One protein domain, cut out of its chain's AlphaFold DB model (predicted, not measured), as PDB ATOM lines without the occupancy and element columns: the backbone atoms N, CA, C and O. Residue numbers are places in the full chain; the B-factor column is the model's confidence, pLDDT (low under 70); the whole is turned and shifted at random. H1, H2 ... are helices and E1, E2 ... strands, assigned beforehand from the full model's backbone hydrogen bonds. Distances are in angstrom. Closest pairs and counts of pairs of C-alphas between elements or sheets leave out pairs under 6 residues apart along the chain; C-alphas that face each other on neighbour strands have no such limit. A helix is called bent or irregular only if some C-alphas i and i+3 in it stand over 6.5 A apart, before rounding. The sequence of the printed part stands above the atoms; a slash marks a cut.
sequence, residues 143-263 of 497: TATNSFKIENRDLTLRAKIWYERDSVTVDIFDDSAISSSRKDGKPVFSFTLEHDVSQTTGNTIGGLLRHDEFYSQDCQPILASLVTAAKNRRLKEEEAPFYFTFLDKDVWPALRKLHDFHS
ATOM      1  N   THR A 143      -6.955 159.243  76.026       65.56
ATOM      2  CA  THR A 143      -7.831 158.659  75.010       65.56
ATOM      3  C   THR A 143      -9.286 158.853  75.418       65.56
ATOM      4  O   THR A 143      -9.662 158.445  76.515       65.56
ATOM      5  N   ALA A 144     -10.093 159.463  74.553       75.25
ATOM      6  CA  ALA A 144     -11.550 159.473  74.688       75.25
ATOM      7  C   ALA A 144     -12.121 158.414  73.746       75.25
ATOM      8  O   ALA A 144     -11.627 158.283  72.627       75.25
ATOM      9  N   THR A 145     -13.137 157.675  74.181       86.06
ATOM     10  CA  THR A 145     -13.784 156.641  73.367       86.06
ATOM     11  C   THR A 145     -15.284 156.689  73.606       86.06
ATOM     12  O   THR A 145     -15.701 156.766  74.761       86.06
ATOM     13  N   ASN A 146     -16.085 156.622  72.544       87.62
ATOM     14  CA  ASN A 146     -17.538 156.507  72.649       87.62
ATOM     15  C   ASN A 146     -18.098 155.638  71.514       87.62
ATOM     16  O   ASN A 146     -17.523 155.581  70.423       87.62
ATOM     17  N   SER A 147     -19.217 154.967  71.774       87.19
ATOM     18  CA  SER A 147     -19.890 154.092  70.819       87.19
ATOM     19  C   SER A 147     -21.303 154.590  70.537       87.19
ATOM     20  O   SER A 147     -22.096 154.810  71.451       87.19
ATOM     21  N   PHE A 148     -21.633 154.715  69.256       87.75
ATOM     22  CA  PHE A 148     -22.940 155.130  68.763       87.75
ATOM     23  C   PHE A 148     -23.608 153.976  68.024       87.75
ATOM     24  O   PHE A 148     -22.962 153.259  67.259       87.75
ATOM     25  N   LYS A 149     -24.920 153.824  68.216       84.50
ATOM     26  CA  LYS A 149     -25.733 152.922  67.400       84.50
ATOM     27  C   LYS A 149     -26.229 153.670  66.170       84.50
ATOM     28  O   LYS A 149     -26.993 154.623  66.302       84.50
ATOM     29  N   ILE A 150     -25.800 153.224  64.995       83.56
ATOM     30  CA  ILE A 150     -26.349 153.631  63.698       83.56
ATOM     31  C   ILE A 150     -27.229 152.473  63.224       83.56
ATOM     32  O   ILE A 150     -26.905 151.321  63.505       83.56
ATOM     33  N   GLU A 151     -28.333 152.751  62.523       74.06
ATOM     34  CA  GLU A 151     -29.378 151.766  62.164       74.06
ATOM     35  C   GLU A 151     -28.850 150.401  61.684       74.06
ATOM     36  O   GLU A 151     -29.460 149.378  61.978       74.06
ATOM     37  N   ASN A 152     -27.690 150.368  61.014       72.50
ATOM     38  CA  ASN A 152     -27.107 149.155  60.440       72.50
ATOM     39  C   ASN A 152     -25.728 148.753  61.002       72.50
ATOM     40  O   ASN A 152     -25.146 147.785  60.509       72.50
ATOM     41  N   ARG A 153     -25.162 149.483  61.978       79.31
ATOM     42  CA  ARG A 153     -23.870 149.137  62.608       79.31
ATOM     43  C   ARG A 153     -23.588 149.928  63.884       79.31
ATOM     44  O   ARG A 153     -24.008 151.073  64.024       79.31
ATOM     45  N   ASP A 154     -22.731 149.371  64.730       85.00
ATOM     46  CA  ASP A 154     -22.092 150.138  65.798       85.00
ATOM     47  C   ASP A 154     -20.923 150.965  65.232       85.00
ATOM     48  O   ASP A 154     -20.081 150.464  64.468       85.00
ATOM     49  N   LEU A 155     -20.870 152.243  65.606       87.44
ATOM     50  CA  LEU A 155     -19.767 153.164  65.342       87.44
ATOM     51  C   LEU A 155     -18.997 153.401  66.645       87.44
ATOM     52  O   LEU A 155     -19.528 154.034  67.552       87.44
ATOM     53  N   THR A 156     -17.756 152.927  66.744       90.12
ATOM     54  CA  THR A 156     -16.902 153.150  67.920       90.12
ATOM     55  C   THR A 156     -15.811 154.140  67.562       90.12
ATOM     56  O   THR A 156     -14.886 153.807  66.829       90.12
ATOM     57  N   LEU A 157     -15.909 155.353  68.093       90.75
ATOM     58  CA  LEU A 157     -14.936 156.409  67.857       90.75
ATOM     59  C   LEU A 157     -13.944 156.483  69.006       90.75
ATOM     60  O   LEU A 157     -14.321 156.375  70.173       90.75
ATOM     61  N   ARG A 158     -12.677 156.718  68.671       90.88
ATOM     62  CA  ARG A 158     -11.617 156.968  69.646       90.88
ATOM     63  C   ARG A 158     -10.774 158.157  69.226       90.88
ATOM     64  O   ARG A 158     -10.279 158.206  68.107       90.88
ATOM     65  N   ALA A 159     -10.542 159.080  70.147       85.12
ATOM     66  CA  ALA A 159      -9.608 160.179  69.969       85.12
ATOM     67  C   ALA A 159      -8.297 159.871  70.693       85.12
ATOM     68  O   ALA A 159      -8.309 159.521  71.876       85.12
ATOM     69  N   LYS A 160      -7.166 160.040  70.008       83.62
ATOM     70  CA  LYS A 160      -5.854 160.181  70.646       83.62
ATOM     71  C   LYS A 160      -5.482 161.653  70.655       83.62
ATOM     72  O   LYS A 160      -5.414 162.283  69.605       83.62
ATOM     73  N   ILE A 161      -5.238 162.179  71.848       72.00
ATOM     74  CA  ILE A 161      -4.881 163.581  72.032       72.00
ATOM     75  C   ILE A 161      -3.377 163.683  72.283       72.00
ATOM     76  O   ILE A 161      -2.842 163.112  73.242       72.00
ATOM     77  N   TRP A 162      -2.712 164.449  71.427       68.94
ATOM     78  CA  TRP A 162      -1.287 164.736  71.470       68.94
ATOM     79  C   TRP A 162      -1.088 166.199  71.829       68.94
ATOM     80  O   TRP A 162      -1.527 167.092  71.116       68.94
ATOM     81  N   TYR A 163      -0.413 166.446  72.943       59.47
ATOM     82  CA  TYR A 163      -0.110 167.802  73.381       59.47
ATOM     83  C   TYR A 163       1.379 168.065  73.157       59.47
ATOM     84  O   TYR A 163       2.214 167.498  73.879       59.47
ATOM     85  N   GLU A 164       1.686 168.888  72.156       55.78
ATOM     86  CA  GLU A 164       3.035 169.274  71.741       55.78
ATOM     87  C   GLU A 164       3.463 170.596  72.407       55.78
ATOM     88  O   GLU A 164       2.780 171.115  73.291       55.78
ATOM     89  N   ARG A 165       4.652 171.109  72.061       50.25
ATOM     90  CA  ARG A 165       5.156 172.385  72.596       50.25
ATOM     91  C   ARG A 165       4.336 173.572  72.086       50.25
ATOM     92  O   ARG A 165       4.011 174.456  72.868       50.25
ATOM     93  N   ASP A 166       4.060 173.579  70.784       51.56
ATOM     94  CA  ASP A 166       3.474 174.709  70.056       51.56
ATOM     95  C   ASP A 166       2.059 174.412  69.532       51.56
ATOM     96  O   ASP A 166       1.401 175.293  68.983       51.56
ATOM     97  N   SER A 167       1.556 173.192  69.736       61.66
ATOM     98  CA  SER A 167       0.243 172.788  69.243       61.66
ATOM     99  C   SER A 167      -0.378 171.642  70.045       61.66
ATOM    100  O   SER A 167       0.290 170.929  70.799       61.66
ATOM    101  N   VAL A 168      -1.672 171.422  69.827       67.44
ATOM    102  CA  VAL A 168      -2.376 170.201  70.217       67.44
ATOM    103  C   VAL A 168      -2.905 169.527  68.966       67.44
ATOM    104  O   VAL A 168      -3.702 170.106  68.234       67.44
ATOM    105  N   THR A 169      -2.485 168.288  68.736       78.12
ATOM    106  CA  THR A 169      -2.975 167.464  67.631       78.12
ATOM    107  C   THR A 169      -3.937 166.413  68.164       78.12
ATOM    108  O   THR A 169      -3.653 165.732  69.151       78.12
ATOM    109  N   VAL A 170      -5.083 166.263  67.513       82.38
ATOM    110  CA  VAL A 170      -6.091 165.262  67.857       82.38
ATOM    111  C   VAL A 170      -6.270 164.336  66.669       82.38
ATOM    112  O   VAL A 170      -6.687 164.769  65.596       82.38
ATOM    113  N   ASP A 171      -5.980 163.057  66.879       87.69
ATOM    114  CA  ASP A 171      -6.200 162.002  65.896       87.69
ATOM    115  C   ASP A 171      -7.499 161.267  66.219       87.69
ATOM    116  O   ASP A 171      -7.641 160.699  67.306       87.69
ATOM    117  N   ILE A 172      -8.430 161.234  65.268       91.12
ATOM    118  CA  ILE A 172      -9.714 160.549  65.419       91.12
ATOM    119  C   ILE A 172      -9.682 159.220  64.667       91.12
ATOM    120  O   ILE A 172      -9.389 159.179  63.475       91.12
ATOM    121  N   PHE A 173     -10.015 158.134  65.355       91.56
ATOM    122  CA  PHE A 173     -10.097 156.772  64.835       91.56
ATOM    123  C   PHE A 173     -11.548 156.280  64.853       91.56
ATOM    124  O   PHE A 173     -12.300 156.602  65.772       91.56
ATOM    125  N   ASP A 174     -11.903 155.460  63.863       90.62
ATOM    126  CA  ASP A 174     -13.092 154.599  63.887       90.62
ATOM    127  C   ASP A 174     -12.591 153.174  64.171       90.62
ATOM    128  O   ASP A 174     -11.957 152.554  63.319       90.62
ATOM    129  N   ASP A 175     -12.829 152.661  65.375       87.06
ATOM    130  CA  ASP A 175     -12.428 151.316  65.799       87.06
ATOM    131  C   ASP A 175     -13.517 150.252  65.495       87.06
ATOM    132  O   ASP A 175     -13.394 149.081  65.889       87.06
ATOM    133  N   SER A 176     -14.586 150.602  64.768       85.50
ATOM    134  CA  SER A 176     -15.591 149.628  64.327       85.50
ATOM    135  C   SER A 176     -14.995 148.559  63.417       85.50
ATOM    136  O   SER A 176     -14.059 148.791  62.653       85.50
ATOM    137  N   ALA A 177     -15.568 147.355  63.477       80.25
ATOM    138  CA  ALA A 177     -15.024 146.157  62.832       80.25
ATOM    139  C   ALA A 177     -14.781 146.299  61.320       80.25
ATOM    140  O   ALA A 177     -13.840 145.710  60.796       80.25
ATOM    141  N   ILE A 178     -15.610 147.086  60.634       81.19
ATOM    142  CA  ILE A 178     -15.569 147.259  59.177       81.19
ATOM    143  C   ILE A 178     -14.894 148.563  58.728       81.19
ATOM    144  O   ILE A 178     -14.915 148.876  57.538       81.19
ATOM    145  N   SER A 179     -14.335 149.352  59.650       82.69
ATOM    146  CA  SER A 179     -13.758 150.647  59.298       82.69
ATOM    147  C   SER A 179     -12.408 150.496  58.583       82.69
ATOM    148  O   SER A 179     -11.597 149.609  58.879       82.69
ATOM    149  N   SER A 180     -12.124 151.424  57.668       80.50
ATOM    150  CA  SER A 180     -10.805 151.507  57.029       80.50
ATOM    151  C   SER A 180      -9.715 151.916  58.024       80.50
ATOM    152  O   SER A 180      -8.595 151.431  57.911       80.50
ATOM    153  N   SER A 181     -10.062 152.742  59.021       85.06
ATOM    154  CA  SER A 181      -9.159 153.236  60.073       85.06
ATOM    155  C   SER A 181      -8.624 152.115  60.968       85.06
ATOM    156  O   SER A 181      -7.436 152.079  61.286       85.06
ATOM    157  N   ARG A 182      -9.473 151.144  61.313       82.50
ATOM    158  CA  ARG A 182      -9.074 149.946  62.056       82.50
ATOM    159  C   ARG A 182      -8.212 149.016  61.209       82.50
ATOM    160  O   ARG A 182      -7.260 148.434  61.721       82.50
ATOM    161  N   LYS A 183      -8.547 148.865  59.923       83.44
ATOM    162  CA  LYS A 183      -7.832 147.977  58.997       83.44
ATOM    163  C   LYS A 183      -6.406 148.456  58.718       83.44
ATOM    164  O   LYS A 183      -5.504 147.629  58.637       83.44
ATOM    165  N   ASP A 184      -6.214 149.763  58.540       83.62
ATOM    166  CA  ASP A 184      -4.912 150.350  58.197       83.62
ATOM    167  C   ASP A 184      -4.169 150.975  59.391       83.62
ATOM    168  O   ASP A 184      -3.009 151.365  59.250       83.62
ATOM    169  N   GLY A 185      -4.813 151.064  60.558       78.19
ATOM    170  CA  GLY A 185      -4.249 151.649  61.774       78.19
ATOM    171  C   GLY A 185      -4.049 153.165  61.704       78.19
ATOM    172  O   GLY A 185      -3.336 153.719  62.545       78.19
ATOM    173  N   LYS A 186      -4.636 153.850  60.715       85.75
ATOM    174  CA  LYS A 186      -4.499 155.299  60.512       85.75
ATOM    175  C   LYS A 186      -5.770 156.031  60.945       85.75
ATOM    176  O   LYS A 186      -6.868 155.485  60.802       85.75
ATOM    177  N   PRO A 187      -5.661 157.279  61.432       87.81
ATOM    178  CA  PRO A 187      -6.834 158.058  61.809       87.81
ATOM    179  C   PRO A 187      -7.769 158.280  60.612       87.81
ATOM    180  O   PRO A 187      -7.344 158.311  59.455       87.81
ATOM    181  N   VAL A 188      -9.064 158.413  60.887       89.56
ATOM    182  CA  VAL A 188     -10.073 158.889  59.931       89.56
ATOM    183  C   VAL A 188      -9.715 160.309  59.498       89.56
ATOM    184  O   VAL A 188      -9.659 160.587  58.301       89.56
ATOM    185  N   PHE A 189      -9.401 161.166  60.470       89.56
ATOM    186  CA  PHE A 189      -8.799 162.478  60.271       89.56
ATOM    187  C   PHE A 189      -8.030 162.922  61.509       89.56
ATOM    188  O   PHE A 189      -8.237 162.411  62.611       89.56
ATOM    189  N   SER A 190      -7.184 163.922  61.296       86.12
ATOM    190  CA  SER A 190      -6.485 164.636  62.351       86.12
ATOM    191  C   SER A 190      -6.745 166.126  62.199       86.12
ATOM    192  O   SER A 190      -6.959 166.618  61.087       86.12
ATOM    193  N   PHE A 191      -6.728 166.847  63.308       80.94
ATOM    194  CA  PHE A 191      -6.688 168.303  63.295       80.94
ATOM    195  C   PHE A 191      -5.703 168.790  64.347       80.94
ATOM    196  O   PHE A 191      -5.492 168.140  65.374       80.94
ATOM    197  N   THR A 192      -5.105 169.938  64.066       77.38
ATOM    198  CA  THR A 192      -4.129 170.575  64.940       77.38
ATOM    199  C   THR A 192      -4.658 171.943  65.323       77.38
ATOM    200  O   THR A 192      -5.136 172.694  64.474       77.38
ATOM    201  N   LEU A 193      -4.601 172.240  66.613       70.88
ATOM    202  CA  LEU A 193      -4.909 173.547  67.159       70.88
ATOM    203  C   LEU A 193      -3.597 174.176  67.630       70.88
ATOM    204  O   LEU A 193      -2.888 173.591  68.450       70.88
ATOM    205  N   GLU A 194      -3.259 175.341  67.094       63.88
ATOM    206  CA  GLU A 194      -2.028 176.048  67.445       63.88
ATOM    207  C   GLU A 194      -2.194 176.838  68.751       63.88
ATOM    208  O   GLU A 194      -3.276 177.344  69.073       63.88
ATOM    209  N   HIS A 195      -1.106 176.947  69.514       55.59
ATOM    210  CA  HIS A 195      -1.008 177.954  70.568       55.59
ATOM    211  C   HIS A 195      -0.862 179.333  69.906       55.59
ATOM    212  O   HIS A 195      -0.037 179.492  69.005       55.59
ATOM    213  N   ASP A 196      -1.675 180.314  70.309       53.97
ATOM    214  CA  ASP A 196      -1.665 181.645  69.683       53.97
ATOM    215  C   ASP A 196      -0.287 182.307  69.867       53.97
ATOM    216  O   ASP A 196       0.309 182.259  70.943       53.97
ATOM    217  N   VAL A 197       0.237 182.897  68.794       46.28
ATOM    218  CA  VAL A 197       1.574 183.509  68.742       46.28
ATOM    219  C   VAL A 197       1.557 184.928  69.323       46.28
ATOM    220  O   VAL A 197       2.610 185.454  69.700       46.28
ATOM    221  N   SER A 198       0.381 185.558  69.408       43.53
ATOM    222  CA  SER A 198       0.240 186.941  69.859       43.53
ATOM    223  C   SER A 198       0.265 187.047  71.393       43.53
ATOM    224  O   SER A 198      -0.617 186.591  72.114       43.53
ATOM    225  N   GLN A 199       1.352 187.624  71.908       44.12
ATOM    226  CA  GLN A 199       1.592 187.835  73.333       44.12
ATOM    227  C   GLN A 199       0.547 188.770  73.956       44.12
ATOM    228  O   GLN A 199       0.376 189.892  73.486       44.12
ATOM    229  N   THR A 200      -0.063 188.335  75.062       37.38
ATOM    230  CA  THR A 200      -0.306 189.032  76.349       37.38
ATOM    231  C   THR A 200      -1.583 188.467  76.989       37.38
ATOM    232  O   THR A 200      -2.608 188.392  76.336       37.38
ATOM    233  N   THR A 201      -1.489 188.048  78.260       38.38
ATOM    234  CA  THR A 201      -2.544 187.447  79.120       38.38
ATOM    235  C   THR A 201      -3.009 186.014  78.758       38.38
ATOM    236  O   THR A 201      -3.959 185.763  78.028       38.38
ATOM    237  N   GLY A 202      -2.306 185.027  79.332       35.72
ATOM    238  CA  GLY A 202      -2.348 183.606  78.962       35.72
ATOM    239  C   GLY A 202      -3.654 182.847  79.224       35.72
ATOM    240  O   GLY A 202      -3.943 182.466  80.358       35.72
ATOM    241  N   ASN A 203      -4.374 182.536  78.137       42.53
ATOM    242  CA  ASN A 203      -5.425 181.513  78.052       42.53
ATOM    243  C   ASN A 203      -5.655 181.027  76.597       42.53
ATOM    244  O   ASN A 203      -6.785 181.133  76.121       42.53
ATOM    245  N   THR A 204      -4.668 180.512  75.846       47.81
ATOM    246  CA  THR A 204      -4.944 180.160  74.430       47.81
ATOM    247  C   THR A 204      -4.358 178.840  73.887       47.81
ATOM    248  O   THR A 204      -3.164 178.550  73.909       47.81
ATOM    249  N   ILE A 205      -5.270 178.066  73.288       49.75
ATOM    250  CA  ILE A 205      -5.120 177.285  72.049       49.75
ATOM    251  C   ILE A 205      -6.094 177.970  71.064       49.75
ATOM    252  O   ILE A 205      -7.252 177.577  70.938       49.75
ATOM    253  N   GLY A 206      -5.700 179.147  70.560       49.16
ATOM    254  CA  GLY A 206      -6.530 180.046  69.736       49.16
ATOM    255  C   GLY A 206      -7.740 180.720  70.415       49.16
ATOM    256  O   GLY A 206      -8.658 181.131  69.719       49.16
ATOM    257  N   GLY A 207      -7.807 180.784  71.753       51.31
ATOM    258  CA  GLY A 207      -8.959 181.337  72.503       51.31
ATOM    259  C   GLY A 207     -10.100 180.345  72.784       51.31
ATOM    260  O   GLY A 207     -10.915 180.572  73.671       51.31
ATOM    261  N   LEU A 208     -10.090 179.182  72.129       51.50
ATOM    262  CA  LEU A 208     -11.241 178.274  72.026       51.50
ATOM    263  C   LEU A 208     -11.539 177.417  73.273       51.50
ATOM    264  O   LEU A 208     -12.631 176.873  73.404       51.50
ATOM    265  N   LEU A 209     -10.573 177.230  74.181       53.72
ATOM    266  CA  LEU A 209     -10.669 176.196  75.229       53.72
ATOM    267  C   LEU A 209     -11.091 176.686  76.617       53.72
ATOM    268  O   LEU A 209     -11.367 175.843  77.474       53.72
ATOM    269  N   ARG A 210     -11.112 178.000  76.881       48.38
ATOM    270  CA  ARG A 210     -11.372 178.522  78.236       48.38
ATOM    271  C   ARG A 210     -12.569 179.448  78.385       48.38
ATOM    272  O   ARG A 210     -13.073 179.515  79.502       48.38
ATOM    273  N   HIS A 211     -13.018 180.123  77.326       40.78
ATOM    274  CA  HIS A 211     -13.945 181.250  77.493       40.78
ATOM    275  C   HIS A 211     -15.269 181.160  76.730       40.78
ATOM    276  O   HIS A 211     -16.164 181.920  77.073       40.78
ATOM    277  N   ASP A 212     -15.467 180.180  75.840       45.84
ATOM    278  CA  ASP A 212     -16.681 180.114  75.014       45.84
ATOM    279  C   ASP A 212     -17.429 178.772  75.118       45.84
ATOM    280  O   ASP A 212     -16.841 177.698  75.308       45.84
ATOM    281  N   GLU A 213     -18.755 178.825  74.957       51.91
ATOM    282  CA  GLU A 213     -19.565 177.679  74.533       51.91
ATOM    283  C   GLU A 213     -19.089 177.252  73.139       51.91
ATOM    284  O   GLU A 213     -19.530 177.755  72.113       51.91
ATOM    285  N   PHE A 214     -18.099 176.365  73.111       60.44
ATOM    286  CA  PHE A 214     -17.482 175.909  71.876       60.44
ATOM    287  C   PHE A 214     -18.259 174.735  71.272       60.44
ATOM    288  O   PHE A 214     -18.341 173.668  71.893       60.44
ATOM    289  N   TYR A 215     -18.758 174.917  70.049       71.12
ATOM    290  CA  TYR A 215     -19.350 173.862  69.227       71.12
ATOM    291  C   TYR A 215     -18.384 173.461  68.113       71.12
ATOM    292  O   TYR A 215     -17.903 174.293  67.343       71.12
ATOM    293  N   SER A 216     -18.127 172.159  67.973       80.75
ATOM    294  CA  SER A 216     -17.218 171.626  66.941       80.75
ATOM    295  C   SER A 216     -17.617 172.003  65.514       80.75
ATOM    296  O   SER A 216     -16.772 172.005  64.620       80.75
ATOM    297  N   GLN A 217     -18.901 172.300  65.304       80.06
ATOM    298  CA  GLN A 217     -19.473 172.678  64.014       80.06
ATOM    299  C   GLN A 217     -19.026 174.066  63.540       80.06
ATOM    300  O   GLN A 217     -19.029 174.305  62.340       80.06
ATOM    301  N   ASP A 218     -18.566 174.936  64.442       77.81
ATOM    302  CA  ASP A 218     -18.136 176.300  64.103       77.81
ATOM    303  C   ASP A 218     -16.610 176.405  63.899       77.81
ATOM    304  O   ASP A 218     -16.068 177.455  63.552       77.81
ATOM    305  N   CYS A 219     -15.884 175.297  64.084       73.31
ATOM    306  CA  CYS A 219     -14.427 175.263  64.065       73.31
ATOM    307  C   CYS A 219     -13.866 174.937  62.672       73.31
ATOM    308  O   CYS A 219     -13.879 173.785  62.230       73.31
ATOM    309  N   GLN A 220     -13.292 175.941  62.002       78.50
ATOM    310  CA  GLN A 220     -12.747 175.812  60.641       78.50
ATOM    311  C   GLN A 220     -11.731 174.665  60.459       78.50
ATOM    312  O   GLN A 220     -11.897 173.895  59.510       78.50
ATOM    313  N   PRO A 221     -10.732 174.460  61.346       76.75
ATOM    314  CA  PRO A 221      -9.826 173.312  61.246       76.75
ATOM    315  C   PRO A 221     -10.545 171.957  61.224       76.75
ATOM    316  O   PRO A 221     -10.163 171.056  60.480       76.75
ATOM    317  N   ILE A 222     -11.613 171.811  62.007       83.38
ATOM    318  CA  ILE A 222     -12.357 170.554  62.136       83.38
ATOM    319  C   ILE A 222     -13.241 170.332  60.922       83.38
ATOM    320  O   ILE A 222     -13.226 169.240  60.351       83.38
ATOM    321  N   LEU A 223     -13.955 171.373  60.492       83.94
ATOM    322  CA  LEU A 223     -14.736 171.345  59.260       83.94
ATOM    323  C   LEU A 223     -13.854 170.967  58.064       83.94
ATOM    324  O   LEU A 223     -14.201 170.067  57.300       83.94
ATOM    325  N   ALA A 224     -12.675 171.583  57.937       82.00
ATOM    326  CA  ALA A 224     -11.725 171.284  56.870       82.00
ATOM    327  C   ALA A 224     -11.232 169.826  56.916       82.00
ATOM    328  O   ALA A 224     -11.195 169.149  55.880       82.00
ATOM    329  N   SER A 225     -10.902 169.312  58.105       85.25
ATOM    330  CA  SER A 225     -10.466 167.922  58.284       85.25
ATOM    331  C   SER A 225     -11.577 166.909  57.992       85.25
ATOM    332  O   SER A 225     -11.315 165.903  57.328       85.25
ATOM    333  N   LEU A 226     -12.821 167.182  58.400       84.06
ATOM    334  CA  LEU A 226     -13.984 166.338  58.102       84.06
ATOM    335  C   LEU A 226     -14.296 166.303  56.603       84.06
ATOM    336  O   LEU A 226     -14.459 165.223  56.034       84.06
ATOM    337  N   VAL A 227     -14.298 167.462  55.937       85.69
ATOM    338  CA  VAL A 227     -14.476 167.546  54.478       85.69
ATOM    339  C   VAL A 227     -13.375 166.769  53.756       85.69
ATOM    340  O   VAL A 227     -13.640 166.052  52.789       85.69
ATOM    341  N   THR A 228     -12.135 166.863  54.236       87.19
ATOM    342  CA  THR A 228     -11.003 166.114  53.673       87.19
ATOM    343  C   THR A 228     -11.160 164.606  53.886       87.19
ATOM    344  O   THR A 228     -10.907 163.828  52.966       87.19
ATOM    345  N   ALA A 229     -11.636 164.171  55.055       86.88
ATOM    346  CA  ALA A 229     -11.915 162.763  55.335       86.88
ATOM    347  C   ALA A 229     -13.025 162.194  54.446       86.88
ATOM    348  O   ALA A 229     -12.883 161.078  53.938       86.88
ATOM    349  N   ALA A 230     -14.090 162.969  54.223       86.56
ATOM    350  CA  ALA A 230     -15.180 162.609  53.323       86.56
ATOM    351  C   ALA A 230     -14.685 162.491  51.872       86.56
ATOM    352  O   ALA A 230     -14.905 161.468  51.221       86.56
ATOM    353  N   LYS A 231     -13.906 163.474  51.387       87.12
ATOM    354  CA  LYS A 231     -13.267 163.424  50.054       87.12
ATOM    355  C   LYS A 231     -12.376 162.193  49.884       87.12
ATOM    356  O   LYS A 231     -12.406 161.548  48.838       87.12
ATOM    357  N   ASN A 232     -11.637 161.828  50.930       84.00
ATOM    358  CA  ASN A 232     -10.766 160.653  50.948       84.00
ATOM    359  C   ASN A 232     -11.507 159.340  51.252       84.00
ATOM    360  O   ASN A 232     -10.858 158.307  51.422       84.00
ATOM    361  N   ARG A 233     -12.848 159.358  51.333       83.81
ATOM    362  CA  ARG A 233     -13.702 158.197  51.635       83.81
ATOM    363  C   ARG A 233     -13.336 157.482  52.941       83.81
ATOM    364  O   ARG A 233     -13.582 156.286  53.087       83.81
ATOM    365  N   ARG A 234     -12.724 158.201  53.890       84.44
ATOM    366  CA  ARG A 234     -12.428 157.683  55.236       84.44
ATOM    367  C   ARG A 234     -13.609 157.874  56.184       84.44
ATOM    368  O   ARG A 234     -13.724 157.114  57.137       84.44
ATOM    369  N   LEU A 235     -14.470 158.847  55.897       85.31
ATOM    370  CA  LEU A 235     -15.694 159.163  56.627       85.31
ATOM    371  C   LEU A 235     -16.886 159.092  55.670       85.31
ATOM    372  O   LEU A 235     -16.785 159.579  54.541       85.31
ATOM    373  N   LYS A 236     -17.997 158.497  56.113       83.19
ATOM    374  CA  LYS A 236     -19.266 158.557  55.380       83.19
ATOM    375  C   LYS A 236     -20.068 159.776  55.813       83.19
ATOM    376  O   LYS A 236     -20.018 160.169  56.975       83.19
ATOM    377  N   GLU A 237     -20.799 160.368  54.882       79.06
ATOM    378  CA  GLU A 237     -21.501 161.633  55.102       79.06
ATOM    379  C   GLU A 237     -22.549 161.521  56.219       79.06
ATOM    380  O   GLU A 237     -22.605 162.374  57.104       79.06
ATOM    381  N   GLU A 238     -23.276 160.401  56.268       83.38
ATOM    382  CA  GLU A 238     -24.261 160.096  57.310       83.38
ATOM    383  C   GLU A 238     -23.653 159.936  58.715       83.38
ATOM    384  O   GLU A 238     -24.362 160.012  59.718       83.38
ATOM    385  N   GLU A 239     -22.336 159.740  58.814       86.00
ATOM    386  CA  GLU A 239     -21.642 159.552  60.088       86.00
ATOM    387  C   GLU A 239     -21.186 160.884  60.700       86.00
ATOM    388  O   GLU A 239     -20.930 160.947  61.905       86.00
ATOM    389  N   ALA A 240     -21.127 161.966  59.910       85.25
ATOM    390  CA  ALA A 240     -20.619 163.272  60.338       85.25
ATOM    391  C   ALA A 240     -21.254 163.816  61.641       85.25
ATOM    392  O   ALA A 240     -20.499 164.272  62.507       85.25
ATOM    393  N   PRO A 241     -22.583 163.715  61.877       88.31
ATOM    394  CA  PRO A 241     -23.197 164.180  63.127       88.31
ATOM    395  C   PRO A 241     -22.669 163.466  64.381       88.31
ATOM    396  O   PRO A 241     -22.577 164.070  65.455       88.31
ATOM    397  N   PHE A 242     -22.284 162.192  64.257       89.94
ATOM    398  CA  PHE A 242     -21.736 161.411  65.366       89.94
ATOM    399  C   PHE A 242     -20.315 161.855  65.717       89.94
ATOM    400  O   PHE A 242     -19.980 161.923  66.898       89.94
ATOM    401  N   TYR A 243     -19.506 162.245  64.723       88.81
ATOM    402  CA  TYR A 243     -18.181 162.824  64.967       88.81
ATOM    403  C   TYR A 243     -18.276 164.168  65.694       88.81
ATOM    404  O   TYR A 243     -17.545 164.374  66.660       88.81
ATOM    405  N   PHE A 244     -19.203 165.050  65.304       89.62
ATOM    406  CA  PHE A 244     -19.438 166.300  66.038       89.62
ATOM    407  C   PHE A 244     -19.908 166.038  67.470       89.62
ATOM    408  O   PHE A 244     -19.344 166.583  68.413       89.62
ATOM    409  N   THR A 245     -20.870 165.127  67.651       88.88
ATOM    410  CA  THR A 245     -21.366 164.752  68.984       88.88
ATOM    411  C   THR A 245     -20.250 164.196  69.872       88.88
ATOM    412  O   THR A 245     -20.166 164.554  71.045       88.88
ATOM    413  N   PHE A 246     -19.387 163.338  69.324       90.88
ATOM    414  CA  PHE A 246     -18.232 162.781  70.026       90.88
ATOM    415  C   PHE A 246     -17.214 163.860  70.406       90.88
ATOM    416  O   PHE A 246     -16.727 163.890  71.538       90.88
ATOM    417  N   LEU A 247     -16.918 164.775  69.478       87.19
ATOM    418  CA  LEU A 247     -16.020 165.891  69.744       87.19
ATOM    419  C   LEU A 247     -16.564 166.777  70.873       87.19
ATOM    420  O   LEU A 247     -15.837 167.064  71.821       87.19
ATOM    421  N   ASP A 248     -17.853 167.115  70.829       86.00
ATOM    422  CA  ASP A 248     -18.491 168.008  71.799       86.00
ATOM    423  C   ASP A 248     -18.668 167.391  73.189       86.00
ATOM    424  O   ASP A 248     -18.441 168.061  74.200       86.00
ATOM    425  N   LYS A 249     -19.056 166.113  73.261       83.94
ATOM    426  CA  LYS A 249     -19.395 165.454  74.533       83.94
ATOM    427  C   LYS A 249     -18.225 164.763  75.211       83.94
ATOM    428  O   LYS A 249     -18.226 164.661  76.436       83.94
ATOM    429  N   ASP A 250     -17.237 164.303  74.448       83.94
ATOM    430  CA  ASP A 250     -16.174 163.450  74.980       83.94
ATOM    431  C   ASP A 250     -14.790 164.068  74.775       83.94
ATOM    432  O   ASP A 250     -14.014 164.185  75.730       83.94
ATOM    433  N   VAL A 251     -14.480 164.522  73.556       81.50
ATOM    434  CA  VAL A 251     -13.135 165.014  73.221       81.50
ATOM    435  C   VAL A 251     -12.874 166.396  73.819       81.50
ATOM    436  O   VAL A 251     -11.834 166.573  74.452       81.50
ATOM    437  N   TRP A 252     -13.799 167.358  73.714       77.88
ATOM    438  CA  TRP A 252     -13.616 168.673  74.338       77.88
ATOM    439  C   TRP A 252     -13.594 168.617  75.847       77.88
ATOM    440  O   TRP A 252     -12.712 169.251  76.414       77.88
ATOM    441  N   PRO A 253     -14.473 167.876  76.543       75.25
ATOM    442  CA  PRO A 253     -14.347 167.754  77.988       75.25
ATOM    443  C   PRO A 253     -13.033 167.086  78.405       75.25
ATOM    444  O   PRO A 253     -12.440 167.492  79.405       75.25
ATOM    445  N   ALA A 254     -12.526 166.111  77.638       69.44
ATOM    446  CA  ALA A 254     -11.205 165.525  77.878       69.44
ATOM    447  C   ALA A 254     -10.066 166.535  77.638       69.44
ATOM    448  O   ALA A 254      -9.167 166.658  78.472       69.44
ATOM    449  N   LEU A 255     -10.130 167.307  76.550       67.88
ATOM    450  CA  LEU A 255      -9.178 168.372  76.229       67.88
ATOM    451  C   LEU A 255      -9.220 169.513  77.240       67.88
ATOM    452  O   LEU A 255      -8.165 169.983  77.648       67.88
ATOM    453  N   ARG A 256     -10.408 169.917  77.699       64.88
ATOM    454  CA  ARG A 256     -10.593 170.905  78.764       64.88
ATOM    455  C   ARG A 256     -10.027 170.395  80.072       64.88
ATOM    456  O   ARG A 256      -9.305 171.142  80.697       64.88
ATOM    457  N   LYS A 257     -10.244 169.132  80.456       57.34
ATOM    458  CA  LYS A 257      -9.609 168.551  81.656       57.34
ATOM    459  C   LYS A 257      -8.086 168.563  81.568       57.34
ATOM    460  O   LYS A 257      -7.434 168.915  82.546       57.34
ATOM    461  N   LEU A 258      -7.525 168.209  80.410       54.91
ATOM    462  CA  LEU A 258      -6.089 168.304  80.154       54.91
ATOM    463  C   LEU A 258      -5.610 169.756  80.222       54.91
ATOM    464  O   LEU A 258      -4.681 170.047  80.956       54.91
ATOM    465  N   HIS A 259      -6.253 170.678  79.514       52.03
ATOM    466  CA  HIS A 259      -5.900 172.099  79.474       52.03
ATOM    467  C   HIS A 259      -6.112 172.808  80.823       52.03
ATOM    468  O   HIS A 259      -5.337 173.666  81.226       52.03
ATOM    469  N   ASP A 260      -7.122 172.406  81.585       45.62
ATOM    470  CA  ASP A 260      -7.333 172.833  82.957       45.62
ATOM    471  C   ASP A 260      -6.247 172.289  83.880       45.62
ATOM    472  O   ASP A 260      -5.885 172.975  84.831       45.62
ATOM    473  N   PHE A 261      -5.688 171.112  83.610       36.44
ATOM    474  CA  PHE A 261      -4.461 170.649  84.264       36.44
ATOM    475  C   PHE A 261      -3.210 171.379  83.750       36.44
ATOM    476  O   PHE A 261      -2.266 171.579  84.509       36.44
ATOM    477  N   HIS A 262      -3.218 171.799  82.485       42.12
ATOM    478  CA  HIS A 262      -2.126 172.443  81.765       42.12
ATOM    479  C   HIS A 262      -2.399 173.933  81.544       42.12
ATOM    480  O   HIS A 262      -2.363 174.416  80.416       42.12
ATOM    481  N   SER A 263      -2.700 174.656  82.631       39.72
ATOM    482  CA  SER A 263      -3.224 176.032  82.625       39.72
ATOM    483  C   SER A 263      -2.368 177.086  81.921       39.72
ATOM    484  O   SER A 263      -2.821 178.222  81.794       39.72
TER     485      SER A 263
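This is residues 143 to 263 of the 497 residues of an uncharacterized protein of Vibrio cholerae (UniProt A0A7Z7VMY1). A twisted, curled sheet of four strands has two helices on one face: long H3 runs slantwise over E1 and E2, and H2 lies beside E4. A long loop, residues 195 to 219, joins E4 to H2, and H1 only grazes the sheet. The printed part has 121 residues, in the order E1 E2 E3 H1 E4 H2 H3; the sheet's order is E1 E2 E3 E4, antiparallel throughout, and the class is mixed. It is compact, with a radius of gyration of the C-alphas of 14.7 A, and rod-shaped, spanning 50 by 24 by 23 A.

E1 is residues 143 to 150, 22.3 A, from C-alpha 143 at (-7.831, 158.659, 75.010). E2 is 153 to 163, 32.1 A; E3 is 167 to 174, 23.2 A; E4 is 189 to 194. H1 is 180 to 184, H2 220 to 231, 16.3 A, and H3 237 to 261, 35.0 A, ending at C-alpha 261 at (-4.461, 170.649, 84.264). H3 is irregular, C-alphas 238 and 241 being 7.2 A apart, with a kink of 34 degrees near residue 246.

E1, E2 and E3 form a meander, each strand the antiparallel neighbour of the one before. Within hydrogen-bond range are N 148 and O 155, 2.8 A, N 160 and O 171, 2.8 A, and, between E3 and E4, N 170 and O 191, 2.9 A. H3's height over the sheet is 7.8 A; its closest C-alphas with E1 are Ala 144 and Val 251, 5.9 A. H2's closest C-alphas with E4 are Phe 189 and Ala 229, 5.8 A. Every O i to N i+4 pair is within range in H1 and H2, 17 of 21 in H3.

The C-alphas farthest apart, Asn 152 and Thr 200, are 50.6 A apart. The printed part has no cut; E4 to H2 is the long link. Mean pLDDT of the printed part is 73.4, with residues 143, 162 to 168, 194 to 214 and 254 to 263 under 70.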